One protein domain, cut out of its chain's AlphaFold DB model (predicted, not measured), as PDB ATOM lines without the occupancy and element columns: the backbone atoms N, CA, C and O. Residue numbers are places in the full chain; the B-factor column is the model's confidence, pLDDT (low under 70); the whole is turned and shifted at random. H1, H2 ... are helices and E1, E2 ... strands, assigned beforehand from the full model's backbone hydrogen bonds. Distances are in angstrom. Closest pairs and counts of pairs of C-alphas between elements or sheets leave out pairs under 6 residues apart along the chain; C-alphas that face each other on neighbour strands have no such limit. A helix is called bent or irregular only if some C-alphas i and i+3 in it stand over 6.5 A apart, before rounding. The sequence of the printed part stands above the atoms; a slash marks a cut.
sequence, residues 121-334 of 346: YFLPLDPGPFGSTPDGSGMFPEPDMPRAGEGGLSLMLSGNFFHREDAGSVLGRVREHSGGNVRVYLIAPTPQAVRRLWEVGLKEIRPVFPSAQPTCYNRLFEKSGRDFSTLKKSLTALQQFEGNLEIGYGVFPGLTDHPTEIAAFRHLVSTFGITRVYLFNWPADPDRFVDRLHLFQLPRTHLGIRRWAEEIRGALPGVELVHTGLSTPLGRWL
ATOM      1  N   TYR A 121     138.194 122.479 123.822       53.06
ATOM      2  CA  TYR A 121     137.065 123.087 124.517       53.06
ATOM      3  C   TYR A 121     136.310 122.039 125.324       53.06
ATOM      4  O   TYR A 121     136.080 120.904 124.901       53.06
ATOM      5  N   PHE A 122     135.887 122.454 126.511       51.91
ATOM      6  CA  PHE A 122     135.181 121.612 127.462       51.91
ATOM      7  C   PHE A 122     133.790 122.194 127.597       51.91
ATOM      8  O   PHE A 122     133.614 123.253 128.193       51.91
ATOM      9  N   LEU A 123     132.805 121.522 127.009       49.91
ATOM     10  CA  LEU A 123     131.428 121.811 127.375       49.91
ATOM     11  C   LEU A 123     131.202 121.256 128.783       49.91
ATOM     12  O   LEU A 123     131.746 120.188 129.081       49.91
ATOM     13  N   PRO A 124     130.473 121.983 129.657       44.22
ATOM     14  CA  PRO A 124     130.331 121.630 131.059       44.22
ATOM     15  C   PRO A 124     129.963 120.157 131.181       44.22
ATOM     16  O   PRO A 124     128.910 119.701 130.728       44.22
ATOM     17  N   LEU A 125     130.912 119.411 131.738       41.88
ATOM     18  CA  LEU A 125     130.731 118.016 132.057       41.88
ATOM     19  C   LEU A 125     129.736 117.971 133.213       41.88
ATOM     20  O   LEU A 125     129.878 118.693 134.200       41.88
ATOM     21  N   ASP A 126     128.742 117.102 133.083       42.28
ATOM     22  CA  ASP A 126     127.996 116.556 134.216       42.28
ATOM     23  C   ASP A 126     128.984 116.233 135.356       42.28
ATOM     24  O   ASP A 126     130.094 115.777 135.031       42.28
ATOM     25  N   PRO A 127     128.666 116.470 136.651       40.41
ATOM     26  CA  PRO A 127     129.500 116.003 137.750       40.41
ATOM     27  C   PRO A 127     129.920 114.580 137.424       40.41
ATOM     28  O   PRO A 127     129.084 113.692 137.257       40.41
ATOM     29  N   GLY A 128     131.227 114.377 137.244       40.94
ATOM     30  CA  GLY A 128     131.754 113.051 136.971       40.94
ATOM     31  C   GLY A 128     131.271 112.068 138.048       40.94
ATOM     32  O   GLY A 128     130.677 112.472 139.050       40.94
ATOM     33  N   PRO A 129     131.581 110.771 137.939       40.97
ATOM     34  CA  PRO A 129     131.086 109.743 138.870       40.97
ATOM     35  C   PRO A 129     131.441 109.951 140.364       40.97
ATOM     36  O   PRO A 129     131.072 109.136 141.208       40.97
ATOM     37  N   PHE A 130     132.139 111.038 140.695       43.72
ATOM     38  CA  PHE A 130     132.581 111.471 142.013       43.72
ATOM     39  C   PHE A 130     131.877 112.751 142.534       43.72
ATOM     40  O   PHE A 130     132.236 113.226 143.605       43.72
ATOM     41  N   GLY A 131     130.866 113.287 141.835       38.28
ATOM     42  CA  GLY A 131     129.793 114.077 142.462       38.28
ATOM     43  C   GLY A 131     130.082 115.513 142.925       38.28
ATOM     44  O   GLY A 131     129.377 115.984 143.809       38.28
ATOM     45  N   SER A 132     131.051 116.239 142.360       38.59
ATOM     46  CA  SER A 132     131.232 117.667 142.682       38.59
ATOM     47  C   SER A 132     131.063 118.563 141.453       38.59
ATOM     48  O   SER A 132     131.905 118.543 140.554       38.59
ATOM     49  N   THR A 133     130.009 119.377 141.445       38.03
ATOM     50  CA  THR A 133     129.902 120.602 140.642       38.03
ATOM     51  C   THR A 133     130.398 121.793 141.473       38.03
ATOM     52  O   THR A 133     130.076 121.855 142.662       38.03
ATOM     53  N   PRO A 134     131.097 122.783 140.896       33.19
ATOM     54  CA  PRO A 134     130.830 124.170 141.268       33.19
ATOM     55  C   PRO A 134     129.351 124.421 140.957       33.19
ATOM     56  O   PRO A 134     128.913 124.077 139.863       33.19
ATOM     57  N   ASP A 135     128.585 124.842 141.963       29.31
ATOM     58  CA  ASP A 135     127.241 125.420 141.850       29.31
ATOM     59  C   ASP A 135     126.654 125.509 140.426       29.31
ATOM     60  O   ASP A 135     127.109 126.262 139.571       29.31
ATOM     61  N   GLY A 136     125.587 124.743 140.175       33.06
ATOM     62  CA  GLY A 136     124.841 124.707 138.908       33.06
ATOM     63  C   GLY A 136     124.109 126.009 138.534       33.06
ATOM     64  O   GLY A 136     123.064 125.953 137.897       33.06
ATOM     65  N   SER A 137     124.625 127.165 138.946       27.33
ATOM     66  CA  SER A 137     124.163 128.522 138.641       27.33
ATOM     67  C   SER A 137     124.885 129.145 137.437       27.33
ATOM     68  O   SER A 137     124.523 130.239 137.007       27.33
ATOM     69  N   GLY A 138     125.879 128.467 136.856       30.47
ATOM     70  CA  GLY A 138     126.544 128.921 135.639       30.47
ATOM     71  C   GLY A 138     125.614 128.860 134.426       30.47
ATOM     72  O   GLY A 138     125.607 127.864 133.702       30.47
ATOM     73  N   MET A 139     124.859 129.937 134.182       27.84
ATOM     74  CA  MET A 139     124.431 130.308 132.831       27.84
ATOM     75  C   MET A 139     125.603 130.062 131.878       27.84
ATOM     76  O   MET A 139     126.727 130.467 132.170       27.84
ATOM     77  N   PHE A 140     125.340 129.415 130.743       35.25
ATOM     78  CA  PHE A 140     126.220 129.523 129.585       35.25
ATOM     79  C   PHE A 140     126.425 131.028 129.348       35.25
ATOM     80  O   PHE A 140     125.439 131.695 129.020       35.25
ATOM     81  N   PRO A 141     127.631 131.610 129.486       33.09
ATOM     82  CA  PRO A 141     127.917 132.722 128.606       33.09
ATOM     83  C   PRO A 141     127.769 132.132 127.202       33.09
ATOM     84  O   PRO A 141     128.306 131.051 126.925       33.09
ATOM     85  N   GLU A 142     126.960 132.762 126.347       37.50
ATOM     86  CA  GLU A 142     127.048 132.502 124.912       37.50
ATOM     87  C   GLU A 142     128.530 132.416 124.566       37.50
ATOM     88  O   GLU A 142     129.305 133.268 125.018       37.50
ATOM     89  N   PRO A 143     128.982 131.349 123.901       42.12
ATOM     90  CA  PRO A 143     130.397 131.222 123.737       42.12
ATOM     91  C   PRO A 143     130.839 132.314 122.766       42.12
ATOM     92  O   PRO A 143     130.551 132.235 121.572       42.12
ATOM     93  N   ASP A 144     131.655 133.241 123.259       42.03
ATOM     94  CA  ASP A 144     132.800 133.758 122.513       42.03
ATOM     95  C   ASP A 144     133.713 132.560 122.175       42.03
ATOM     96  O   ASP A 144     134.840 132.445 122.652       42.03
ATOM     97  N   MET A 145     133.201 131.584 121.413       47.00
ATOM     98  CA  MET A 145     133.999 130.519 120.833       47.00
ATOM     99  C   MET A 145     134.828 131.214 119.760       47.00
ATOM    100  O   MET A 145     134.256 131.726 118.791       47.00
ATOM    101  N   PRO A 146     136.164 131.241 119.885       43.62
ATOM    102  CA  PRO A 146     137.024 131.641 118.787       43.62
ATOM    103  C   PRO A 146     136.584 130.889 117.532       43.62
ATOM    104  O   PRO A 146     136.249 129.703 117.613       43.62
ATOM    105  N   ARG A 147     136.531 131.559 116.375       48.50
ATOM    106  CA  ARG A 147     136.339 130.843 115.106       48.50
ATOM    107  C   ARG A 147     137.372 129.725 115.063       48.50
ATOM    108  O   ARG A 147     138.552 129.989 115.308       48.50
ATOM    109  N   ALA A 148     136.931 128.493 114.809       49.28
ATOM    110  CA  ALA A 148     137.878 127.422 114.551       49.28
ATOM    111  C   ALA A 148     138.766 127.906 113.396       49.28
ATOM    112  O   ALA A 148     138.261 128.248 112.327       49.28
ATOM    113  N   GLY A 149     140.073 128.034 113.635       50.72
ATOM    114  CA  GLY A 149     141.014 128.227 112.537       50.72
ATOM    115  C   GLY A 149     140.982 127.004 111.613       50.72
ATOM    116  O   GLY A 149     140.284 126.026 111.887       50.72
ATOM    117  N   GLU A 150     141.799 126.999 110.561       48.78
ATOM    118  CA  GLU A 150     141.895 125.872 109.612       48.78
ATOM    119  C   GLU A 150     142.158 124.503 110.287       48.78
ATOM    120  O   GLU A 150     141.889 123.454 109.706       48.78
ATOM    121  N   GLY A 151     142.629 124.502 111.541       54.38
ATOM    122  CA  GLY A 151     142.946 123.319 112.335       54.38
ATOM    123  C   GLY A 151     141.798 122.628 113.083       54.38
ATOM    124  O   GLY A 151     142.083 121.600 113.669       54.38
ATOM    125  N   GLY A 152     140.549 123.114 113.095       64.69
ATOM    126  CA  GLY A 152     139.421 122.411 113.752       64.69
ATOM    127  C   GLY A 152     139.309 122.564 115.282       64.69
ATOM    128  O   GLY A 152     139.965 123.409 115.892       64.69
ATOM    129  N   LEU A 153     138.422 121.772 115.903       70.06
ATOM    130  CA  LEU A 153     137.985 121.876 117.305       70.06
ATOM    131  C   LEU A 153     138.072 120.523 118.027       70.06
ATOM    132  O   LEU A 153     137.603 119.520 117.501       70.06
ATOM    133  N   SER A 154     138.573 120.475 119.263       71.62
ATOM    134  CA  SER A 154     138.415 119.289 120.127       71.62
ATOM    135  C   SER A 154     137.400 119.552 121.234       71.62
ATOM    136  O   SER A 154     137.489 120.568 121.915       71.62
ATOM    137  N   LEU A 155     136.448 118.640 121.422       72.25
ATOM    138  CA  LEU A 155     135.346 118.761 122.370       72.25
ATOM    139  C   LEU A 155     135.289 117.547 123.299       72.25
ATOM    140  O   LEU A 155     135.245 116.420 122.819       72.25
ATOM    141  N   MET A 156     135.208 117.754 124.613       74.12
ATOM    142  CA  MET A 156     134.956 116.663 125.565       74.12
ATOM    143  C   MET A 156     133.503 116.665 126.048       74.12
ATOM    144  O   MET A 156     133.012 117.681 126.535       74.12
ATOM    145  N   LEU A 157     132.822 115.521 125.925       72.50
ATOM    146  CA  LEU A 157     131.423 115.320 126.308       72.50
ATOM    147  C   LEU A 157     131.269 114.101 127.221       72.50
ATOM    148  O   LEU A 157     131.893 113.064 127.016       72.50
ATOM    149  N   SER A 158     130.368 114.198 128.196       71.62
ATOM    150  CA  SER A 158     129.857 113.037 128.935       71.62
ATOM    151  C   SER A 158     128.670 112.433 128.186       71.62
ATOM    152  O   SER A 158     127.858 113.173 127.638       71.62
ATOM    153  N   GLY A 159     128.489 111.109 128.236       62.09
ATOM    154  CA  GLY A 159     127.266 110.463 127.732       62.09
ATOM    155  C   GLY A 159     125.958 111.057 128.292       62.09
ATOM    156  O   GLY A 159     124.942 111.040 127.604       62.09
ATOM    157  N   ASN A 160     125.991 111.667 129.481       67.06
ATOM    158  CA  ASN A 160     124.818 112.300 130.092       67.06
ATOM    159  C   ASN A 160     124.435 113.644 129.452       67.06
ATOM    160  O   ASN A 160     123.291 114.072 129.584       67.06
ATOM    161  N   PHE A 161     125.341 114.280 128.697       70.44
ATOM    162  CA  PHE A 161     125.044 115.491 127.921       70.44
ATOM    163  C   PHE A 161     123.815 115.302 127.017       70.44
ATOM    164  O   PHE A 161     123.021 116.219 126.827       70.44
ATOM    165  N   PHE A 162     123.618 114.082 126.515       75.00
ATOM    166  CA  PHE A 162     122.547 113.739 125.585       75.00
ATOM    167  C   PHE A 162     121.175 113.541 126.245       75.00
ATOM    168  O   PHE A 162     120.198 113.342 125.524       75.00
ATOM    169  N   HIS A 163     121.078 113.622 127.578       75.38
ATOM    170  CA  HIS A 163     119.793 113.703 128.282       75.38
ATOM    171  C   HIS A 163     119.169 115.102 128.225       75.38
ATOM    172  O   HIS A 163     117.985 115.244 128.514       75.38
ATOM    173  N   ARG A 164     119.938 116.133 127.850       69.69
ATOM    174  CA  ARG A 164     119.416 117.492 127.708       69.69
ATOM    175  C   ARG A 164     118.535 117.613 126.467       69.69
ATOM    176  O   ARG A 164     118.889 117.123 125.392       69.69
ATOM    177  N   GLU A 165     117.439 118.352 126.596       70.75
ATOM    178  CA  GLU A 165     116.541 118.653 125.475       70.75
ATOM    179  C   GLU A 165     117.251 119.475 124.383       70.75
ATOM    180  O   GLU A 165     117.110 119.195 123.191       70.75
ATOM    181  N   ASP A 166     118.109 120.420 124.781       71.00
ATOM    182  CA  ASP A 166     118.824 121.336 123.885       71.00
ATOM    183  C   ASP A 166     120.099 120.751 123.247       71.00
ATOM    184  O   ASP A 166     120.717 121.408 122.404       71.00
ATOM    185  N   ALA A 167     120.488 119.512 123.584       71.69
ATOM    186  CA  ALA A 167     121.756 118.912 123.154       71.69
ATOM    187  C   ALA A 167     121.954 118.960 121.628       71.69
ATOM    188  O   ALA A 167     123.033 119.285 121.145       71.69
ATOM    189  N   GLY A 168     120.901 118.683 120.851       76.06
ATOM    190  CA  GLY A 168     120.967 118.739 119.385       76.06
ATOM    191  C   GLY A 168     121.230 120.149 118.851       76.06
ATOM    192  O   GLY A 168     122.043 120.320 117.947       76.06
ATOM    193  N   SER A 169     120.592 121.158 119.450       71.94
ATOM    194  CA  SER A 169     120.767 122.568 119.085       71.94
ATOM    195  C   SER A 169     122.192 123.047 119.378       71.94
ATOM    196  O   SER A 169     122.820 123.690 118.537       71.94
ATOM    197  N   VAL A 170     122.742 122.664 120.537       75.56
ATOM    198  CA  VAL A 170     124.133 122.960 120.915       75.56
ATOM    199  C   VAL A 170     125.112 122.332 119.921       75.56
ATOM    200  O   VAL A 170     125.982 123.027 119.404       75.56
ATOM    201  N   LEU A 171     124.955 121.041 119.612       79.69
ATOM    202  CA  LEU A 171     125.837 120.344 118.668       79.69
ATOM    203  C   LEU A 171     125.733 120.918 117.248       79.69
ATOM    204  O   LEU A 171     126.747 121.015 116.562       79.69
ATOM    205  N   GLY A 172     124.536 121.343 116.827       75.62
ATOM    206  CA  GLY A 172     124.317 122.024 115.550       75.62
ATOM    207  C   GLY A 172     125.108 123.328 115.444       75.62
ATOM    208  O   GLY A 172     125.859 123.502 114.484       75.62
ATOM    209  N   ARG A 173     125.033 124.192 116.467       74.31
ATOM    210  CA  ARG A 173     125.823 125.436 116.527       74.31
ATOM    211  C   ARG A 173     127.326 125.170 116.544       74.31
ATOM    212  O   ARG A 173     128.075 125.838 115.840       74.31
ATOM    213  N   VAL A 174     127.774 124.178 117.320       75.69
ATOM    214  CA  VAL A 174     129.193 123.785 117.374       75.69
ATOM    215  C   VAL A 174     129.687 123.358 115.994       75.69
ATOM    216  O   VAL A 174     130.755 123.787 115.563       75.69
ATOM    217  N   ARG A 175     128.909 122.537 115.285       78.75
ATOM    218  CA  ARG A 175     129.233 122.095 113.928       78.75
ATOM    219  C   ARG A 175     129.297 123.271 112.950       78.75
ATOM    220  O   ARG A 175     130.253 123.357 112.191       78.75
ATOM    221  N   GLU A 176     128.305 124.157 112.970       76.81
ATOM    222  CA  GLU A 176     128.248 125.330 112.089       76.81
ATOM    223  C   GLU A 176     129.462 126.246 112.295       76.81
ATOM    224  O   GLU A 176     130.162 126.575 111.342       76.81
ATOM    225  N   HIS A 177     129.785 126.557 113.552       73.25
ATOM    226  CA  HIS A 177     130.899 127.440 113.910       73.25
ATOM    227  C   HIS A 177     132.286 126.871 113.576       73.25
ATOM    228  O   HIS A 177     133.243 127.617 113.373       73.25
ATOM    229  N   SER A 178     132.413 125.544 113.538       70.44
ATOM    230  CA  SER A 178     133.672 124.833 113.273       70.44
ATOM    231  C   SER A 178     133.809 124.313 111.839       70.44
ATOM    232  O   SER A 178     134.793 123.646 111.523       70.44
ATOM    233  N   GLY A 179     132.804 124.534 110.982       73.19
ATOM    234  CA  GLY A 179     132.742 123.911 109.656       73.19
ATOM    235  C   GLY A 179     132.661 122.377 109.698       73.19
ATOM    236  O   GLY A 179     132.944 121.716 108.704       73.19
ATOM    237  N   GLY A 180     132.300 121.794 110.847       74.12
ATOM    238  CA  GLY A 180     132.223 120.348 111.065       74.12
ATOM    239  C   GLY A 180     133.553 119.653 111.377       74.12
ATOM    240  O   GLY A 180     133.539 118.452 111.639       74.12
ATOM    241  N   ASN A 181     134.679 120.373 111.410       78.38
ATOM    242  CA  ASN A 181     135.972 119.819 111.816       78.38
ATOM    243  C   ASN A 181     136.060 119.759 113.351       78.38
ATOM    244  O   ASN A 181     136.726 120.579 113.986       78.38
ATOM    245  N   VAL A 182     135.307 118.829 113.947       80.06
ATOM    246  CA  VAL A 182     135.235 118.633 115.398       80.06
ATOM    247  C   VAL A 182     135.548 117.197 115.762       80.06
ATOM    248  O   VAL A 182     134.879 116.258 115.329       80.06
ATOM    249  N   ARG A 183     136.488 117.069 116.682       84.56
ATOM    250  CA  ARG A 183     136.883 115.836 117.330       84.56
ATOM    251  C   ARG A 183     136.218 115.737 118.690       84.56
ATOM    252  O   ARG A 183     136.417 116.599 119.541       84.56
ATOM    253  N   VAL A 184     135.435 114.692 118.913       85.31
ATOM    254  CA  VAL A 184     134.624 114.542 120.124       85.31
ATOM    255  C   VAL A 184     135.179 113.434 121.004       85.31
ATOM    256  O   VAL A 184     135.074 112.260 120.677       85.31
ATOM    257  N   TYR A 185     135.711 113.790 122.166       85.44
ATOM    258  CA  TYR A 185     136.060 112.861 123.232       85.44
ATOM    259  C   TYR A 185     134.812 112.545 124.062       85.44
ATOM    260  O   TYR A 185     134.350 113.375 124.845       85.44
ATOM    261  N   LEU A 186     134.248 111.349 123.885       86.81
ATOM    262  CA  LEU A 186     133.003 110.931 124.529       86.81
ATOM    263  C   LEU A 186     133.280 110.006 125.719       86.81
ATOM    264  O   LEU A 186     133.569 108.819 125.555       86.81
ATOM    265  N   ILE A 187     133.159 110.542 126.931       84.38
ATOM    266  CA  ILE A 187     133.336 109.793 128.179       84.38
ATOM    267  C   ILE A 187     132.104 108.934 128.446       84.38
ATOM    268  O   ILE A 187     130.977 109.442 128.457       84.38
ATOM    269  N   ALA A 188     132.340 107.650 128.737       77.94
ATOM    270  CA  ALA A 188     131.296 106.656 128.989       77.94
ATOM    271  C   ALA A 188     130.229 106.678 127.875       77.94
ATOM    272  O   ALA A 188     129.096 107.122 128.094       77.94
ATOM    273  N   PRO A 189     130.597 106.279 126.646       85.00
ATOM    274  CA  PRO A 189     129.714 106.403 125.499       85.00
ATOM    275  C   PRO A 189     128.474 105.514 125.642       85.00
ATOM    276  O   PRO A 189     128.518 104.437 126.242       85.00
ATOM    277  N   THR A 190     127.375 105.961 125.033       89.31
ATOM    278  CA  THR A 190     126.191 105.135 124.770       89.31
ATOM    279  C   THR A 190     125.968 105.024 123.262       89.31
ATOM    280  O   THR A 190     126.315 105.955 122.526       89.31
ATOM    281  N   PRO A 191     125.328 103.947 122.767       90.75
ATOM    282  CA  PRO A 191     125.028 103.827 121.342       90.75
ATOM    283  C   PRO A 191     124.157 104.979 120.827       90.75
ATOM    284  O   PRO A 191     124.290 105.386 119.679       90.75
ATOM    285  N   GLN A 192     123.277 105.520 121.676       88.69
ATOM    286  CA  GLN A 192     122.424 106.657 121.335       88.69
ATOM    287  C   GLN A 192     123.228 107.955 121.188       88.69
ATOM    288  O   GLN A 192     123.015 108.691 120.229       88.69
ATOM    289  N   ALA A 193     124.173 108.219 122.099       88.06
ATOM    290  CA  ALA A 193     125.058 109.380 122.010       88.06
ATOM    291  C   ALA A 193     125.908 109.342 120.731       88.06
ATOM    292  O   ALA A 193     125.988 110.337 120.015       88.06
ATOM    293  N   VAL A 194     126.470 108.170 120.409       90.56
ATOM    294  CA  VAL A 194     127.227 107.943 119.167       90.56
ATOM    295  C   VAL A 194     126.377 108.259 117.935       90.56
ATOM    296  O   VAL A 194     126.793 109.054 117.096       90.56
ATOM    297  N   ARG A 195     125.165 107.690 117.839       89.56
ATOM    298  CA  ARG A 195     124.260 107.948 116.704       89.56
ATOM    299  C   ARG A 195     123.921 109.428 116.571       89.56
ATOM    300  O   ARG A 195     123.981 109.960 115.472       89.56
ATOM    301  N   ARG A 196     123.637 110.107 117.682       88.75
ATOM    302  CA  ARG A 196     123.251 111.522 117.665       88.75
ATOM    303  C   ARG A 196     124.389 112.441 117.218       88.75
ATOM    304  O   ARG A 196     124.151 113.365 116.447       88.75
ATOM    305  N   LEU A 197     125.621 112.188 117.666       89.69
ATOM    306  CA  LEU A 197     126.807 112.902 117.169       89.69
ATOM    307  C   LEU A 197     126.981 112.691 115.664       89.69
ATOM    308  O   LEU A 197     127.160 113.654 114.913       89.69
ATOM    309  N   TRP A 198     126.837 111.438 115.227       89.25
ATOM    310  CA  TRP A 198     126.920 111.079 113.822       89.25
ATOM    311  C   TRP A 198     125.856 111.805 112.990       89.25
ATOM    312  O   TRP A 198     126.198 112.431 111.991       89.25
ATOM    313  N   GLU A 199     124.585 111.772 113.386       88.56
ATOM    314  CA  GLU A 199     123.463 112.410 112.679       88.56
ATOM    315  C   GLU A 199     123.645 113.923 112.512       88.56
ATOM    316  O   GLU A 199     123.348 114.465 111.451       88.56
ATOM    317  N   VAL A 200     124.204 114.604 113.520       87.75
ATOM    318  CA  VAL A 200     124.494 116.046 113.445       87.75
ATOM    319  C   VAL A 200     125.705 116.343 112.550       87.75
ATOM    320  O   VAL A 200     125.882 117.473 112.112       87.75
ATOM    321  N   GLY A 201     126.517 115.342 112.205       87.25
ATOM    322  CA  GLY A 201     127.678 115.499 111.327       87.25
ATOM    323  C   GLY A 201     129.008 115.653 112.065       87.25
ATOM    324  O   GLY A 201     130.000 115.990 111.430       87.25
ATOM    325  N   LEU A 202     129.043 115.388 113.374       87.31
ATOM    326  CA  LEU A 202     130.272 115.321 114.165       87.31
ATOM    327  C   LEU A 202     130.799 113.886 114.098       87.31
ATOM    328  O   LEU A 202     130.349 113.015 114.841       87.31
ATOM    329  N   LYS A 203     131.670 113.625 113.120       86.31
ATOM    330  CA  LYS A 203     132.041 112.258 112.735       86.31
ATOM    331  C   LYS A 203     133.243 111.705 113.489       86.31
ATOM    332  O   LYS A 203     133.241 110.517 113.736       86.31
ATOM    333  N   GLU A 204     134.203 112.541 113.890       87.31
ATOM    334  CA  GLU A 204     135.436 112.104 114.560       87.31
ATOM    335  C   GLU A 204     135.188 111.871 116.063       87.31
ATOM    336  O   GLU A 204     135.448 112.740 116.902       87.31
ATOM    337  N   ILE A 205     134.626 110.710 116.414       90.25
ATOM    338  CA  ILE A 205     134.180 110.393 117.780       90.25
ATOM    339  C   ILE A 205     135.161 109.426 118.443       90.25
ATOM    340  O   ILE A 205     135.358 108.304 117.998       90.25
ATOM    341  N   ARG A 206     135.709 109.821 119.591       91.06
ATOM    342  CA  ARG A 206     136.676 109.043 120.372       91.06
ATOM    343  C   ARG A 206     136.091 108.681 121.731       91.06
ATOM    344  O   ARG A 206     136.059 109.528 122.627       91.06
ATOM    345  N   PRO A 207     135.630 107.438 121.928       92.81
ATOM    346  CA  PRO A 207     135.305 106.902 123.243       92.81
ATOM    347  C   PRO A 207     136.444 107.101 124.238       92.81
ATOM    348  O   PRO A 207     137.588 106.780 123.926       92.81
ATOM    349  N   VAL A 208     136.130 107.584 125.439       90.94
ATOM    350  CA  VAL A 208     137.117 107.821 126.498       90.94
ATOM    351  C   VAL A 208     136.778 107.049 127.765       90.94
ATOM    352  O   VAL A 208     135.674 107.168 128.304       90.94
ATOM    353  N   PHE A 209     137.746 106.281 128.265       91.75
ATOM    354  CA  PHE A 209     137.626 105.526 129.512       91.75
ATOM    355  C   PHE A 209     139.006 105.151 130.090       91.75
ATOM    356  O   PHE A 209     139.973 105.038 129.340       91.75
ATOM    357  N   PRO A 210     139.131 104.959 131.418       92.25
ATOM    358  CA  PRO A 210     140.417 104.654 132.059       92.25
ATOM    359  C   PRO A 210     140.673 103.155 132.288       92.25
ATOM    360  O   PRO A 210     141.659 102.796 132.926       92.25
ATOM    361  N   SER A 211     139.751 102.282 131.872       95.25
ATOM    362  CA  SER A 211     139.791 100.852 132.192       95.25
ATOM    363  C   SER A 211     139.066 100.019 131.141       95.25
ATOM    364  O   SER A 211     137.886 100.247 130.874       95.25
ATOM    365  N   ALA A 212     139.746  99.009 130.613       96.56
ATOM    366  CA  ALA A 212     139.212  97.935 129.788       96.56
ATOM    367  C   ALA A 212     138.728  96.728 130.619       96.56
ATOM    368  O   ALA A 212     138.055  95.850 130.080       96.56
ATOM    369  N   GLN A 213     139.010  96.672 131.926       95.44
ATOM    370  CA  GLN A 213     138.411  95.667 132.813       95.44
ATOM    371  C   GLN A 213     136.917  95.959 133.075       95.44
ATOM    372  O   GLN A 213     136.599  97.042 133.578       95.44
ATOM    373  N   PRO A 214     135.994  94.998 132.843       95.12
ATOM    374  CA  PRO A 214     134.562  95.199 133.086       95.12
ATOM    375  C   PRO A 214     134.227  95.579 134.531       95.12
ATOM    376  O   PRO A 214     133.393  96.444 134.767       95.12
ATOM    377  N   THR A 215     134.894  94.964 135.508       93.62
ATOM    378  CA  THR A 215     134.667  95.219 136.940       93.62
ATOM    379  C   THR A 215     135.039  96.649 137.328       93.62
ATOM    380  O   THR A 215     134.246  97.343 137.966       93.62
ATOM    381  N   CYS A 216     136.217  97.118 136.915       93.31
ATOM    382  CA  CYS A 216     136.673  98.481 137.162       93.31
ATOM    383  C   CYS A 216     135.821  99.504 136.395       93.31
ATOM    384  O   CYS A 216     135.359 100.482 136.981       93.31
ATOM    385  N   TYR A 217     135.527  99.250 135.119       93.31
ATOM    386  CA  TYR A 217     134.677 100.129 134.320       93.31
ATOM    387  C   TYR A 217     133.270 100.276 134.922       93.31
ATOM    388  O   TYR A 217     132.789 101.393 135.118       93.31
ATOM    389  N   ASN A 218     132.627  99.165 135.296       92.62
ATOM    390  CA  ASN A 218     131.296  99.188 135.905       92.62
ATOM    391  C   ASN A 218     131.302  99.970 137.219       92.62
ATOM    392  O   ASN A 218     130.444 100.820 137.424       92.62
ATOM    393  N   ARG A 219     132.314  99.806 138.079       90.56
ATOM    394  CA  ARG A 219     132.414 100.604 139.315       90.56
ATOM    395  C   ARG A 219     132.429 102.112 139.045       90.56
ATOM    396  O   ARG A 219     131.879 102.871 139.844       90.56
ATOM    397  N   LEU A 220     132.994 102.570 137.929       85.69
ATOM    398  CA  LEU A 220     132.963 103.988 137.559       85.69
ATOM    399  C   LEU A 220     131.596 104.432 137.033       85.69
ATOM    400  O   LEU A 220     131.151 105.515 137.396       85.69
ATOM    401  N   PHE A 221     130.919 103.618 136.220       82.75
ATOM    402  CA  PHE A 221     129.800 104.096 135.392       82.75
ATOM    403  C   PHE A 221     128.448 103.383 135.604       82.75
ATOM    404  O   PHE A 221     127.435 103.812 135.052       82.75
ATOM    405  N   GLU A 222     128.371 102.348 136.440       70.00
ATOM    406  CA  GLU A 222     127.168 101.520 136.655       70.00
ATOM    407  C   GLU A 222     125.939 102.341 137.058       70.00
ATOM    408  O   GLU A 222     124.877 102.200 136.456       70.00
ATOM    409  N   LYS A 223     126.101 103.294 137.989       66.44
ATOM    410  CA  LYS A 223     125.007 104.156 138.480       66.44
ATOM    411  C   LYS A 223     124.380 105.062 137.414       66.44
ATOM    412  O   LYS A 223     123.424 105.767 137.702       66.44
ATOM    413  N   SER A 224     124.921 105.058 136.200       68.31
ATOM    414  CA  SER A 224     124.433 105.858 135.080       68.31
ATOM    415  C   SER A 224     123.913 105.028 133.905       68.31
ATOM    416  O   SER A 224     123.713 105.575 132.829       68.31
ATOM    417  N   GLY A 225     123.736 103.709 134.070       72.69
ATOM    418  CA  GLY A 225     123.286 102.817 132.988       72.69
ATOM    419  C   GLY A 225     124.319 102.620 131.867       72.69
ATOM    420  O   GLY A 225     124.017 102.068 130.808       72.69
ATOM    421  N   ARG A 226     125.556 103.068 132.094       82.88
ATOM    422  CA  ARG A 226     126.666 103.071 131.132       82.88
ATOM    423  C   ARG A 226     127.689 102.010 131.507       82.88
ATOM    424  O   ARG A 226     128.859 102.320 131.691       82.88
ATOM    425  N   ASP A 227     127.233 100.779 131.690       90.00
ATOM    426  CA  ASP A 227     128.091  99.645 132.025       90.00
ATOM    427  C   ASP A 227     128.996  99.224 130.846       90.00
ATOM    428  O   ASP A 227     128.958  99.774 129.740       90.00
ATOM    429  N   PHE A 228     129.843  98.225 131.079       94.56
ATOM    430  CA  PHE A 228     130.776  97.722 130.078       94.56
ATOM    431  C   PHE A 228     130.067  97.088 128.867       94.56
ATOM    432  O   PHE A 228     130.603  97.081 127.759       94.56
ATOM    433  N   SER A 229     128.846  96.568 129.039       94.69
ATOM    434  CA  SER A 229     128.035  96.066 127.924       94.69
ATOM    435  C   SER A 229     127.626  97.213 126.999       94.69
ATOM    436  O   SER A 229     127.763  97.112 125.777       94.69
ATOM    437  N   THR A 230     127.211  98.340 127.577       92.94
ATOM    438  CA  THR A 230     126.914  99.582 126.860       92.94
ATOM    439  C   THR A 230     128.149 100.150 126.162       92.94
ATOM    440  O   THR A 230     128.036 100.572 125.007       92.94
ATOM    441  N   LEU A 231     129.337 100.081 126.780       94.38
ATOM    442  CA  LEU A 231     130.596 100.430 126.107       94.38
ATOM    443  C   LEU A 231     130.788  99.589 124.840       94.38
ATOM    444  O   LEU A 231     130.913 100.150 123.755       94.38
ATOM    445  N   LYS A 232     130.734  98.254 124.944       95.88
ATOM    446  CA  LYS A 232     130.909  97.352 123.789       95.88
ATOM    447  C   LYS A 232     129.911  97.632 122.664       95.88
ATOM    448  O   LYS A 232     130.298  97.669 121.498       95.88
ATOM    449  N   LYS A 233     128.638  97.871 123.000       94.75
ATOM    450  CA  LYS A 233     127.606  98.254 122.018       94.75
ATOM    451  C   LYS A 233     127.929  99.587 121.340       94.75
ATOM    452  O   LYS A 233     127.659  99.741 120.155       94.75
ATOM    453  N   SER A 234     128.510 100.535 122.073       93.25
ATOM    454  CA  SER A 234     128.917 101.837 121.530       93.25
ATOM    455  C   SER A 234     130.109 101.710 120.583       93.25
ATOM    456  O   SER A 234     130.077 102.294 119.507       93.25
ATOM    457  N   LEU A 235     131.115 100.901 120.938       94.75
ATOM    458  CA  LEU A 235     132.250 100.601 120.055       94.75
ATOM    459  C   LEU A 235     131.782  99.883 118.780       94.75
ATOM    460  O   LEU A 235     132.180 100.262 117.687       94.75
ATOM    461  N   THR A 236     130.864  98.919 118.912       93.44
ATOM    462  CA  THR A 236     130.256  98.224 117.760       93.44
ATOM    463  C   THR A 236     129.512  99.199 116.845       93.44
ATOM    464  O   THR A 236     129.622  99.112 115.628       93.44
ATOM    465  N   ALA A 237     128.758 100.146 117.417       91.56
ATOM    466  CA  ALA A 237     128.071 101.169 116.636       91.56
ATOM    467  C   ALA A 237     129.062 102.080 115.893       91.56
ATOM    468  O   ALA A 237     128.830 102.399 114.735       91.56
ATOM    469  N   LEU A 238     130.178 102.460 116.527       91.25
ATOM    470  CA  LEU A 238     131.221 103.254 115.875       91.25
ATOM    471  C   LEU A 238     131.888 102.508 114.718       91.25
ATOM    472  O   LEU A 238     132.076 103.108 113.670       91.25
ATOM    473  N   GLN A 239     132.152 101.205 114.843       88.81
ATOM    474  CA  GLN A 239     132.711 100.396 113.746       88.81
ATOM    475  C   GLN A 239     131.805 100.327 112.504       88.81
ATOM    476  O   GLN A 239     132.286 100.077 111.404       88.81
ATOM    477  N   GLN A 240     130.489 100.519 112.653       82.56
ATOM    478  CA  GLN A 240     129.570 100.592 111.505       82.56
ATOM    479  C   GLN A 240     129.691 101.917 110.743       82.56
ATOM    480  O   GLN A 240     129.270 102.010 109.592       82.56
ATOM    481  N   PHE A 241     130.218 102.945 111.404       79.69
ATOM    482  CA  PHE A 241     130.292 104.307 110.901       79.69
ATOM    483  C   PHE A 241     131.711 104.691 110.460       79.69
ATOM    484  O   PHE A 241     131.880 105.366 109.446       79.69
ATOM    485  N   GLU A 242     132.727 104.227 111.184       68.81
ATOM    486  CA  GLU A 242     134.143 104.475 110.937       68.81
ATOM    487  C   GLU A 242     134.855 103.171 110.554       68.81
ATOM    488  O   GLU A 242     134.687 102.145 111.207       68.81
ATOM    489  N   GLY A 243     135.694 103.209 109.512       66.81
ATOM    490  CA  GLY A 243     136.488 102.041 109.106       66.81
ATOM    491  C   GLY A 243     137.613 101.687 110.088       66.81
ATOM    492  O   GLY A 243     137.973 100.521 110.202       66.81
ATOM    493  N   ASN A 244     138.140 102.676 110.818       78.12
ATOM    494  CA  ASN A 244     139.218 102.513 111.793       78.12
ATOM    495  C   ASN A 244     138.798 103.146 113.121       78.12
ATOM    496  O   ASN A 244     138.598 104.355 113.180       78.12
ATOM    497  N   LEU A 245     138.693 102.341 114.180       90.94
ATOM    498  CA  LEU A 245     138.263 102.824 115.491       90.94
ATOM    499  C   LEU A 245     139.434 103.446 116.265       90.94
ATOM    500  O   LEU A 245     140.490 102.823 116.432       90.94
ATOM    501  N   GLU A 246     139.212 104.646 116.795       92.50
ATOM    502  CA  GLU A 246     140.148 105.364 117.660       92.50
ATOM    503  C   GLU A 246     139.555 105.581 119.062       92.50
ATOM    504  O   GLU A 246     138.372 105.892 119.205       92.50
ATOM    505  N   ILE A 247     140.365 105.460 120.120       93.69
ATOM    506  CA  ILE A 247     139.900 105.660 121.509       93.69
ATOM    507  C   ILE A 247     140.823 106.574 122.313       93.69
ATOM    508  O   ILE A 247     142.026 106.632 122.074       93.69
ATOM    509  N   GLY A 248     140.274 107.249 123.321       92.44
ATOM    510  CA  GLY A 248     141.042 107.868 124.397       92.44
ATOM    511  C   GLY A 248     141.150 106.932 125.598       92.44
ATOM    512  O   GLY A 248     140.140 106.440 126.102       92.44
ATOM    513  N   TYR A 249     142.365 106.711 126.092       94.06
ATOM    514  CA  TYR A 249     142.616 105.829 127.225       94.06
ATOM    515  C   TYR A 249     143.291 106.570 128.379       94.06
ATOM    516  O   TYR A 249     144.412 107.070 128.262       94.06
ATOM    517  N   GLY A 250     142.573 106.656 129.499       92.75
ATOM    518  CA  GLY A 250     143.018 107.360 130.696       92.75
ATOM    519  C   GLY A 250     144.071 106.569 131.462       92.75
ATOM    520  O   GLY A 250     143.772 105.527 132.038       92.75
ATOM    521  N   VAL A 251     145.292 107.090 131.513       93.94
ATOM    522  CA  VAL A 251     146.425 106.472 132.203       93.94
ATOM    523  C   VAL A 251     146.381 106.803 133.690       93.94
ATOM    524  O   VAL A 251     146.372 107.972 134.080       93.94
ATOM    525  N   PHE A 252     146.393 105.766 134.525       94.50
ATOM    526  CA  PHE A 252     146.468 105.871 135.976       94.50
ATOM    527  C   PHE A 252     147.498 104.866 136.524       94.50
ATOM    528  O   PHE A 252     147.242 103.656 136.484       94.50
ATOM    529  N   PRO A 253     148.643 105.337 137.060       93.94
ATOM    530  CA  PRO A 253     149.652 104.476 137.674       93.94
ATOM    531  C   PRO A 253     149.091 103.546 138.746       93.94
ATOM    532  O   PRO A 253     148.453 103.989 139.706       93.94
ATOM    533  N   GLY A 254     149.356 102.256 138.587       91.62
ATOM    534  CA  GLY A 254     148.875 101.178 139.434       91.62
ATOM    535  C   GLY A 254     147.601 100.487 138.934       91.62
ATOM    536  O   GLY A 254     147.334  99.361 139.350       91.62
ATOM    537  N   LEU A 255     146.821 101.123 138.051       94.38
ATOM    538  CA  LEU A 255     145.712 100.476 137.337       94.38
ATOM    539  C   LEU A 255     146.157 100.078 135.930       94.38
ATOM    540  O   LEU A 255     146.126  98.902 135.593       94.38
ATOM    541  N   THR A 256     146.596 101.050 135.128       95.62
ATOM    542  CA  THR A 256     146.915 100.858 133.703       95.62
ATOM    543  C   THR A 256     148.032  99.838 133.473       95.62
ATOM    544  O   THR A 256     147.979  99.067 132.521       95.62
ATOM    545  N   ASP A 257     149.023  99.804 134.359       95.06
ATOM    546  CA  ASP A 257     150.172  98.896 134.344       95.06
ATOM    547  C   ASP A 257     149.986  97.650 135.226       95.06
ATOM    548  O   ASP A 257     150.951  96.931 135.504       95.06
ATOM    549  N   HIS A 258     148.763  97.373 135.685       94.81
ATOM    550  CA  HIS A 258     148.448  96.129 136.381       94.81
ATOM    551  C   HIS A 258     148.204  94.990 135.369       94.81
ATOM    552  O   HIS A 258     147.417  95.186 134.443       94.81
ATOM    553  N   PRO A 259     148.770  93.776 135.543       94.56
ATOM    554  CA  PRO A 259     148.696  92.694 134.551       94.56
ATOM    555  C   PRO A 259     147.288  92.362 134.036       94.56
ATOM    556  O   PRO A 259     147.111  92.078 132.851       94.56
ATOM    557  N   THR A 260     146.267  92.427 134.898       94.56
ATOM    558  CA  THR A 260     144.874  92.169 134.486       94.56
ATOM    559  C   THR A 260     144.304  93.277 133.603       94.56
ATOM    560  O   THR A 260     143.525  92.989 132.697       94.56
ATOM    561  N   GLU A 261     144.714  94.528 133.821       96.31
ATOM    562  CA  GLU A 261     144.335  95.656 132.973       96.31
ATOM    563  C   GLU A 261     145.044  95.576 131.625       96.31
ATOM    564  O   GLU A 261     144.410  95.752 130.592       96.31
ATOM    565  N   ILE A 262     146.329  95.213 131.616       97.00
ATOM    566  CA  ILE A 262     147.104  95.008 130.385       97.00
ATOM    567  C   ILE A 262     146.445  93.934 129.512       97.00
ATOM    568  O   ILE A 262     146.216  94.152 128.320       97.00
ATOM    569  N   ALA A 263     146.092  92.789 130.103       96.50
ATOM    570  CA  ALA A 263     145.409  91.709 129.396       96.50
ATOM    571  C   ALA A 263     144.035  92.147 128.858       96.50
ATOM    572  O   ALA A 263     143.722  91.897 127.691       96.50
ATOM    573  N   ALA A 264     143.235  92.841 129.676       97.38
ATOM    574  CA  ALA A 264     141.923  93.343 129.272       97.38
ATOM    575  C   ALA A 264     142.024  94.382 128.145       97.38
ATOM    576  O   ALA A 264     141.275  94.312 127.172       97.38
ATOM    577  N   PHE A 265     142.984  95.302 128.237       97.94
ATOM    578  CA  PHE A 265     143.254  96.311 127.222       97.94
ATOM    579  C   PHE A 265     143.655  95.669 125.891       97.94
ATOM    580  O   PHE A 265     143.054  95.973 124.862       97.94
ATOM    581  N   ARG A 266     144.598  94.716 125.903       97.62
ATOM    582  CA  ARG A 266     145.017  93.981 124.695       97.62
ATOM    583  C   ARG A 266     143.853  93.242 124.043       97.62
ATOM    584  O   ARG A 266     143.704  93.285 122.820       97.62
ATOM    585  N   HIS A 267     143.020  92.590 124.853       97.12
ATOM    586  CA  HIS A 267     141.835  91.895 124.370       97.12
ATOM    587  C   HIS A 267     140.825  92.861 123.739       97.12
ATOM    588  O   HIS A 267     140.361  92.605 122.629       97.12
ATOM    589  N   LEU A 268     140.526  93.986 124.396       96.81
ATOM    590  CA  LEU A 268     139.605  95.000 123.882       96.81
ATOM    591  C   LEU A 268     140.098  95.582 122.550       96.81
ATOM    592  O   LEU A 268     139.347  95.600 121.578       96.81
ATOM    593  N   VAL A 269     141.364  96.006 122.497       95.75
ATOM    594  CA  VAL A 269     141.980  96.594 121.300       95.75
ATOM    595  C   VAL A 269     141.932  95.631 120.119       95.75
ATOM    596  O   VAL A 269     141.492  96.019 119.039       95.75
ATOM    597  N   SER A 270     142.290  94.364 120.342       94.31
ATOM    598  CA  SER A 270     142.261  93.340 119.290       94.31
ATOM    599  C   SER A 270     140.834  93.010 118.840       94.31
ATOM    600  O   SER A 270     140.585  92.851 117.651       94.31
ATOM    601  N   THR A 271     139.882  92.936 119.777       94.31
ATOM    602  CA  THR A 271     138.480  92.580 119.492       94.31
ATOM    603  C   THR A 271     137.784  93.634 118.637       94.31
ATOM    604  O   THR A 271     137.017  93.292 117.742       94.31
ATOM    605  N   PHE A 272     138.041  94.915 118.911       93.44
ATOM    606  CA  PHE A 272     137.394  96.025 118.210       93.44
ATOM    607  C   PHE A 272     138.251  96.624 117.086       93.44
ATOM    608  O   PHE A 272     137.859  97.637 116.506       93.44
ATOM    609  N   GLY A 273     139.399  96.020 116.759       91.94
ATOM    610  CA  GLY A 273     140.281  96.512 115.696       91.94
ATOM    611  C   GLY A 273     140.709  97.965 115.910       91.94
ATOM    612  O   GLY A 273     140.737  98.748 114.964       91.94
ATOM    613  N   ILE A 274     140.971  98.352 117.162       94.31
ATOM    614  CA  ILE A 274     141.378  99.719 117.497       94.31
ATOM    615  C   ILE A 274     142.767  99.963 116.912       94.31
ATOM    616  O   ILE A 274     143.701  99.226 117.216       94.31
ATOM    617  N   THR A 275     142.907 101.010 116.102       91.75
ATOM    618  CA  THR A 275     144.155 101.318 115.378       91.75
ATOM    619  C   THR A 275     144.967 102.422 116.044       91.75
ATOM    620  O   THR A 275     146.184 102.473 115.886       91.75
ATOM    621  N   ARG A 276     144.319 103.289 116.831       92.19
ATOM    622  CA  ARG A 276     144.981 104.399 117.517       92.19
ATOM    623  C   ARG A 276     144.413 104.631 118.910       92.19
ATOM    624  O   ARG A 276     143.198 104.638 119.117       92.19
ATOM    625  N   VAL A 277     145.312 104.847 119.867       92.88
ATOM    626  CA  VAL A 277     144.982 105.048 121.280       92.88
ATOM    627  C   VAL A 277     145.604 106.349 121.772       92.88
ATOM    628  O   VAL A 277     146.826 106.478 121.846       92.88
ATOM    629  N   TYR A 278     144.750 107.298 122.147       90.31
ATOM    630  CA  TYR A 278     145.136 108.597 122.687       90.31
ATOM    631  C   TYR A 278     145.265 108.518 124.205       90.31
ATOM    632  O   TYR A 278     144.279 108.424 124.933       90.31
ATOM    633  N   LEU A 279     146.500 108.556 124.682       90.75
ATOM    634  CA  LEU A 279     146.868 108.451 126.081       90.75
ATOM    635  C   LEU A 279     146.916 109.825 126.734       90.75
ATOM    636  O   LEU A 279     147.485 110.771 126.192       90.75
ATOM    637  N   PHE A 280     146.368 109.912 127.937       87.69
ATOM    638  CA  PHE A 280     146.437 111.100 128.779       87.69
ATOM    639  C   PHE A 280     146.418 110.694 130.246       87.69
ATOM    640  O   PHE A 280     145.934 109.620 130.594       87.69
ATOM    641  N   ASN A 281     146.927 111.554 131.123       90.00
ATOM    642  CA  ASN A 281     146.854 111.301 132.558       90.00
ATOM    643  C   ASN A 281     145.401 111.425 133.017       90.00
ATOM    644  O   ASN A 281     144.821 112.501 132.888       90.00
ATOM    645  N   TRP A 282     144.823 110.346 133.549       89.94
ATOM    646  CA  TRP A 282     143.423 110.340 133.958       89.94
ATOM    647  C   TRP A 282     143.180 111.391 135.055       89.94
ATOM    648  O   TRP A 282     143.781 111.295 136.132       89.94
ATOM    649  N   PRO A 283     142.325 112.402 134.812       84.19
ATOM    650  CA  PRO A 283     142.090 113.457 135.779       84.19
ATOM    651  C   PRO A 283     141.149 112.951 136.873       84.19
ATOM    652  O   PRO A 283     139.950 112.790 136.652       84.19
ATOM    653  N   ALA A 284     141.681 112.699 138.067       83.75
ATOM    654  CA  ALA A 284     140.894 112.219 139.200       83.75
ATOM    655  C   ALA A 284     141.506 112.636 140.538       83.75
ATOM    656  O   ALA A 284     142.721 112.799 140.648       83.75
ATOM    657  N   ASP A 285     140.666 112.737 141.573       88.69
ATOM    658  CA  ASP A 285     141.162 112.625 142.944       88.69
ATOM    659  C   ASP A 285     141.732 111.201 143.119       88.69
ATOM    660  O   ASP A 285     140.985 110.221 142.975       88.69
ATOM    661  N   PRO A 286     143.042 111.051 143.389       91.56
ATOM    662  CA  PRO A 286     143.674 109.742 143.388       91.56
ATOM    663  C   PRO A 286     143.177 108.814 144.503       91.56
ATOM    664  O   PRO A 286     143.212 107.596 144.315       91.56
ATOM    665  N   ASP A 287     142.730 109.347 145.641       91.06
ATOM    666  CA  ASP A 287     142.244 108.541 146.767       91.06
ATOM    667  C   ASP A 287     140.852 108.013 146.440       91.06
ATOM    668  O   ASP A 287     140.589 106.814 146.504       91.06
ATOM    669  N   ARG A 288     139.984 108.902 145.947       89.56
ATOM    670  CA  ARG A 288     138.617 108.543 145.549       89.56
ATOM    671  C   ARG A 288     138.595 107.553 144.402       89.56
ATOM    672  O   ARG A 288     137.761 106.653 144.400       89.56
ATOM    673  N   PHE A 289     139.504 107.696 143.442       90.88
ATOM    674  CA  PHE A 289     139.619 106.754 142.335       90.88
ATOM    675  C   PHE A 289     140.034 105.359 142.820       90.88
ATOM    676  O   PHE A 289     139.398 104.371 142.451       90.88
ATOM    677  N   VAL A 290     141.044 105.280 143.696       92.62
ATOM    678  CA  VAL A 290     141.496 104.019 144.310       92.62
ATOM    679  C   VAL A 290     140.383 103.365 145.127       92.62
ATOM    680  O   VAL A 290     140.146 102.168 144.957       92.62
ATOM    681  N   ASP A 291     139.684 104.136 145.961       91.44
ATOM    682  CA  ASP A 291     138.592 103.645 146.804       91.44
ATOM    683  C   ASP A 291     137.427 103.128 145.959       91.44
ATOM    684  O   ASP A 291     136.979 101.996 146.132       91.44
ATOM    685  N   ARG A 292     136.968 103.936 144.994       90.69
ATOM    686  CA  ARG A 292     135.823 103.619 144.129       90.69
ATOM    687  C   ARG A 292     136.044 102.351 143.319       90.69
ATOM    688  O   ARG A 292     135.110 101.579 143.111       90.69
ATOM    689  N   LEU A 293     137.266 102.151 142.842       92.44
ATOM    690  CA  LEU A 293     137.641 100.979 142.066       92.44
ATOM    691  C   LEU A 293     138.107  99.804 142.926       92.44
ATOM    692  O   LEU A 293     138.354  98.734 142.375       92.44
ATOM    693  N   HIS A 294     138.206  99.978 144.244       92.31
ATOM    694  CA  HIS A 294     138.802  99.024 145.178       92.31
ATOM    695  C   HIS A 294     140.207  98.561 144.754       92.31
ATOM    696  O   HIS A 294     140.556  97.388 144.900       92.31
ATOM    697  N   LEU A 295     141.037  99.473 144.230       90.62
ATOM    698  CA  LEU A 295     142.376  99.123 143.725       90.62
ATOM    699  C   LEU A 295     143.310  98.621 144.833       90.62
ATOM    700  O   LEU A 295     144.269  97.913 144.554       90.62
ATOM    701  N   PHE A 296     143.011  98.923 146.098       85.56
ATOM    702  CA  PHE A 296     143.737  98.389 147.253       85.56
ATOM    703  C   PHE A 296     143.663  96.856 147.379       85.56
ATOM    704  O   PHE A 296     144.475  96.276 148.101       85.56
ATOM    705  N   GLN A 297     142.709  96.209 146.697       85.62
ATOM    706  CA  GLN A 297     142.563  94.750 146.651       85.62
ATOM    707  C   GLN A 297     143.394  94.100 145.537       85.62
ATOM    708  O   GLN A 297     143.541  92.879 145.532       85.62
ATOM    709  N   LEU A 298     143.916  94.883 144.586       78.88
ATOM    710  CA  LEU A 298     144.715  94.336 143.495       78.88
ATOM    711  C   LEU A 298     146.075  93.837 144.008       78.88
ATOM    712  O   LEU A 298     146.663  94.450 144.911       78.88
ATOM    713  N   PRO A 299     146.610  92.744 143.430       77.38
ATOM    714  CA  PRO A 299     147.998  92.362 143.624       77.38
ATOM    715  C   PRO A 299     148.935  93.544 143.377       77.38
ATOM    716  O   PRO A 299     148.785  94.303 142.424       77.38
ATOM    717  N   ARG A 300     149.956  93.681 144.224       73.12
ATOM    718  CA  ARG A 300     150.912  94.803 144.160       73.12
ATOM    719  C   ARG A 300     151.983  94.624 143.078       73.12
ATOM    720  O   ARG A 300     153.086  95.157 143.203       73.12
ATOM    721  N   THR A 301     151.693  93.818 142.065       81.00
ATOM    722  CA  THR A 301     152.556  93.571 140.912       81.00
ATOM    723  C   THR A 301     152.129  94.506 139.798       81.00
ATOM    724  O   THR A 301     151.055  94.335 139.225       81.00
ATOM    725  N   HIS A 302     152.975  95.483 139.500       86.12
ATOM    726  CA  HIS A 302     152.745  96.472 138.454       86.12
ATOM    727  C   HIS A 302     153.977  96.531 137.565       86.12
ATOM    728  O   HIS A 302     155.105  96.423 138.053       86.12
ATOM    729  N   LEU A 303     153.752  96.674 136.267       91.50
ATOM    730  CA  LEU A 303     154.815  96.683 135.274       91.50
ATOM    731  C   LEU A 303     155.556  98.031 135.219       91.50
ATOM    732  O   LEU A 303     156.730  98.065 134.854       91.50
ATOM    733  N   GLY A 304     154.892  99.126 135.602       92.62
ATOM    734  CA  GLY A 304     155.333 100.497 135.364       92.62
ATOM    735  C   GLY A 304     154.852 101.018 134.006       92.62
ATOM    736  O   GLY A 304     154.910 100.317 132.995       92.62
ATOM    737  N   ILE A 305     154.402 102.277 133.957       94.00
ATOM    738  CA  ILE A 305     153.784 102.883 132.760       94.00
ATOM    739  C   ILE A 305     154.719 102.895 131.537       94.00
ATOM    740  O   ILE A 305     154.254 102.678 130.417       94.00
ATOM    741  N   ARG A 306     156.034 103.105 131.721       92.00
ATOM    742  CA  ARG A 306     157.004 103.036 130.609       92.00
ATOM    743  C   ARG A 306     157.004 101.651 129.963       92.00
ATOM    744  O   ARG A 306     156.783 101.536 128.760       92.00
ATOM    745  N   ARG A 307     157.222 100.617 130.777       92.56
ATOM    746  CA  ARG A 307     157.301  99.226 130.320       92.56
ATOM    747  C   ARG A 307     155.966  98.737 129.772       92.56
ATOM    748  O   ARG A 307     155.950  98.016 128.787       92.56
ATOM    749  N   TRP A 308     154.851  99.182 130.353       94.19
ATOM    750  CA  TRP A 308     153.522  98.952 129.792       94.19
ATOM    751  C   TRP A 308     153.410  99.472 128.357       94.19
ATOM    752  O   TRP A 308     153.017  98.726 127.469       94.19
ATOM    753  N   ALA A 309     153.800 100.719 128.096       91.81
ATOM    754  CA  ALA A 309     153.724 101.274 126.747       91.81
ATOM    755  C   ALA A 309     154.637 100.535 125.750       91.81
ATOM    756  O   ALA A 309     154.264 100.359 124.591       91.81
ATOM    757  N   GLU A 310     155.822 100.099 126.188       90.62
ATOM    758  CA  GLU A 310     156.735  99.261 125.395       90.62
ATOM    759  C   GLU A 310     156.120  97.885 125.096       90.62
ATOM    760  O   GLU A 310     156.128  97.450 123.944       90.62
ATOM    761  N   GLU A 311     155.515  97.236 126.097       92.56
ATOM    762  CA  GLU A 311     154.823  95.955 125.933       92.56
ATOM    763  C   GLU A 311     153.656  96.078 124.951       92.56
ATOM    764  O   GLU A 311     153.521  95.245 124.059       92.56
ATOM    765  N   ILE A 312     152.834  97.125 125.071       92.81
ATOM    766  CA  ILE A 312     151.704  97.349 124.166       92.81
ATOM    767  C   ILE A 312     152.181  97.551 122.725       92.81
ATOM    768  O   ILE A 312     151.624  96.929 121.825       92.81
ATOM    769  N   ARG A 313     153.234  98.347 122.494       89.44
ATOM    770  CA  ARG A 313     153.813  98.534 121.150       89.44
ATOM    771  C   ARG A 313     154.353  97.232 120.560       89.44
ATOM    772  O   ARG A 313     154.183  96.991 119.371       89.44
ATOM    773  N   GLY A 314     154.988  96.392 121.381       90.88
ATOM    774  CA  GLY A 314     155.498  95.091 120.941       90.88
ATOM    775  C   GLY A 314     154.390  94.066 120.679       90.88
ATOM    776  O   GLY A 314     154.459  93.310 119.715       90.88
ATOM    777  N   ALA A 315     153.356  94.044 121.521       92.56
ATOM    778  CA  ALA A 315     152.264  93.080 121.439       92.56
ATOM    779  C   ALA A 315     151.193  93.442 120.399       92.56
ATOM    780  O   ALA A 315     150.464  92.554 119.956       92.56
ATOM    781  N   LEU A 316     151.065  94.723 120.045       92.00
ATOM    782  CA  LEU A 316     150.053  95.258 119.133       92.00
ATOM    783  C   LEU A 316     150.711  96.183 118.085       92.00
ATOM    784  O   LEU A 316     150.496  97.394 118.110       92.00
ATOM    785  N   PRO A 317     151.510  95.643 117.145       85.00
ATOM    786  CA  PRO A 317     152.319  96.447 116.220       85.00
ATOM    787  C   PRO A 317     151.504  97.310 115.240       85.00
ATOM    788  O   PRO A 317     152.027  98.279 114.703       85.00
ATOM    789  N   GLY A 318     150.229  96.980 115.008       86.88
ATOM    790  CA  GLY A 318     149.311  97.780 114.186       86.88
ATOM    791  C   GLY A 318     148.623  98.927 114.934       86.88
ATOM    792  O   GLY A 318     147.743  99.566 114.363       86.88
ATOM    793  N   VAL A 319     148.971  99.155 116.206       91.25
ATOM    794  CA  VAL A 319     148.306 100.133 117.074       91.25
ATOM    795  C   VAL A 319     149.236 101.298 117.374       91.25
ATOM    796  O   VAL A 319     150.291 101.142 117.990       91.25
ATOM    797  N   GLU A 320     148.813 102.496 116.990       90.56
ATOM    798  CA  GLU A 320     149.542 103.727 117.258       90.56
ATOM    799  C   GLU A 320     149.172 104.282 118.644       90.56
ATOM    800  O   GLU A 320     148.025 104.648 118.912       90.56
ATOM    801  N   LEU A 321     150.157 104.366 119.542       89.50
ATOM    802  CA  LEU A 321     150.005 105.077 120.813       89.50
ATOM    803  C   LEU A 321     150.359 106.551 120.614       89.50
ATOM    804  O   LEU A 321     151.507 106.881 120.310       89.50
ATOM    805  N   VAL A 322     149.385 107.423 120.845       85.88
ATOM    806  CA  VAL A 322     149.482 108.877 120.681       85.88
ATOM    807  C   VAL A 322     149.274 109.521 122.043       85.88
ATOM    808  O   VAL A 322     148.401 109.095 122.790       85.88
ATOM    809  N   HIS A 323     150.041 110.546 122.401       77.19
ATOM    810  CA  HIS A 323     149.741 111.326 123.608       77.19
ATOM    811  C   HIS A 323     148.870 112.508 123.251       77.19
ATOM    812  O   HIS A 323     149.116 113.177 122.253       77.19
ATOM    813  N   THR A 324     147.852 112.759 124.061       68.38
ATOM    814  CA  THR A 324     146.959 113.895 123.870       68.38
ATOM    815  C   THR A 324     147.052 114.883 125.029       68.38
ATOM    816  O   THR A 324     147.264 114.514 126.187       68.38
ATOM    817  N   GLY A 325     146.881 116.166 124.703       56.03
ATOM    818  CA  GLY A 325     147.012 117.302 125.616       56.03
ATOM    819  C   GLY A 325     145.921 117.429 126.676       56.03
ATOM    820  O   GLY A 325     145.978 118.353 127.496       56.03
ATOM    821  N   LEU A 326     145.032 116.432 126.756       56.09
ATOM    822  CA  LEU A 326     144.004 116.253 127.783       56.09
ATOM    823  C   LEU A 326     144.556 116.161 129.228       56.09
ATOM    824  O   LEU A 326     143.820 115.802 130.142       56.09
ATOM    825  N   SER A 327     145.835 116.470 129.478       42.22
ATOM    826  CA  SER A 327     146.427 116.605 130.815       42.22
ATOM    827  C   SER A 327     146.136 117.952 131.495       42.22
ATOM    828  O   SER A 327     146.205 118.049 132.721       42.22
ATOM    829  N   THR A 328     145.786 118.987 130.728       39.91
ATOM    830  CA  THR A 328     145.487 120.343 131.231       39.91
ATOM    831  C   THR A 328     144.021 120.618 131.649       39.91
ATOM    832  O   THR A 328     143.789 121.495 132.495       39.91
ATOM    833  N   PRO A 329     142.983 119.938 131.133       39.69
ATOM    834  CA  PRO A 329     141.644 120.490 131.161       39.69
ATOM    835  C   PRO A 329     140.783 119.934 132.287       39.69
ATOM    836  O   PRO A 329     139.909 119.091 132.124       39.69
ATOM    837  N   LEU A 330     141.012 120.497 133.460       37.47
ATOM    838  CA  LEU A 330     139.928 120.836 134.382       37.47
ATOM    839  C   LEU A 330     140.274 122.113 135.165       37.47
ATOM    840  O   LEU A 330     139.548 122.475 136.079       37.47
ATOM    841  N   GLY A 331     141.412 122.770 134.890       31.44
ATOM    842  CA  GLY A 331     141.909 123.876 135.715       31.44
ATOM    843  C   GLY A 331     141.523 125.242 135.258       31.44
ATOM    844  O   GLY A 331     140.827 125.928 135.985       31.44
ATOM    845  N   ARG A 332     141.857 125.611 134.024       30.08
ATOM    846  CA  ARG A 332     141.549 126.965 133.554       30.08
ATOM    847  C   ARG A 332     140.053 127.300 133.561       30.08
ATOM    848  O   ARG A 332     139.722 128.466 133.717       30.08
ATOM    849  N   TRP A 333     139.166 126.307 133.456       31.20
ATOM    850  CA  TRP A 333     137.715 126.523 133.540       31.20
ATOM    851  C   TRP A 333     137.185 126.557 134.989       31.20
ATOM    852  O   TRP A 333     136.308 127.357 135.288       31.20
ATOM    853  N   LEU A 334     137.758 125.771 135.915       31.88
ATOM    854  CA  LEU A 334     137.428 125.852 137.352       31.88
ATOM    855  C   LEU A 334     138.047 127.087 138.034       31.88
ATOM    856  O   LEU A 334     137.474 127.622 138.981       31.88
TER     857      LEU A 334
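Overview. This is residues 121 to 334 of the 346 residues of an uncharacterized protein of Calditrichaeota bacterium (UniProt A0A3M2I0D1). Six parallel strands form one sheet curled like part of a barrel, open along one side, with H3 and H5 packed on its convex face and H2, H6 and H8, which only graze the sheet, extending the arc of helices. H4 and H7 lie beyond the strands' C-terminal ends, and residues 121 to 152, with no named element, wind past the E1 edge. The 214 printed residues hold nine named helices and six named strands, in the order E1 H1 H2 E2 H3 E3 H4 H5 E4 H6 E5 H7 H8 E6 H9, a mixed class. The whole is compact, with a radius of gyration of the C-alphas of 17.2 A and spans of 49 by 39 by 29 A.

Arrangement. Residues 121 to 122 pair in parallel with residues 155 to 156 of E1, residues 153 to 158, an edge strand. The strongly twisted sheet runs on through E2, residues 182 to 187, E3, residues 204 to 209, E4, residues 245 to 251, and E5, residues 274 to 281, to the edge strand E6, residues 320 to 323. Within hydrogen-bond range are, pair by pair, N 155 and O 183 at 2.8 A, N 206 and O 184 at 2.7 A, N 248 and O 207 at 2.8 A, N 249 and O 278 at 2.8 A, and N 279 and O 322 at 2.7 A. H1, residues 159 to 163, and H2, residues 167 to 178, only graze the sheet. H3, residues 191 to 200, and H5, residues 228 to 241, are on the same face, at heights over the sheet of 9.8 A and 9.9 A, making two layers, helices over one face of a sheet. They touch, closest at the C-alphas of Pro 191 and Ser 234, 4.4 A, at a shallow tilt of 31 degrees, the same way. H4, residues 214 to 224, touches H7, residues 286 to 293, closest at the C-alphas of Cys 216 and Leu 293, 5.6 A, about perpendicular at 87 degrees. H6, residues 259 to 271, and H8, residues 305 to 315, graze the sheet and only just touch, with 3 pairs of C-alphas within 8 A, closest Arg 266 and Ile 312 at 7.5 A. H9, residues 331 to 334, touches no helix. Five strand-helix-strand units, parallel neighbour strands with helices between, join E1 to E2, E2 to E3, E3 to E4, E4 to E5 and E5 to E6, each with a right-handed crossover. Every O i to N i+4 pair is within hydrogen-bond range in H2, H3, H6, H7 and H8, against 5 of 7 in H4, 9 of 10 in H5 and 0 of 1 in H1, where 2 of 2 O i to N i+3 pairs are; H9 is too short for an O i to N i+4 pair.

Along the chain. E1 begins at C-alpha 153, (137.985, 121.876, 117.305). H5 is 20.3 A long, E5 19.8 A, E4 19.0 A and H6 18.2 A. H4 is irregular, with C-alphas 220 and 223 8.0 A apart. H9 ends at C-alpha 334, (137.428, 125.852, 137.352).

Size, cuts and confidence. The C-alphas of Glu 176 and Arg 300, the two farthest apart, are 49.7 A from each other. The printed part has no cut, and H7 to H8 is the one long link. The mean pLDDT of the printed part is 77.7, and among the residues under 70 are 121 to 152 and 324 to 334.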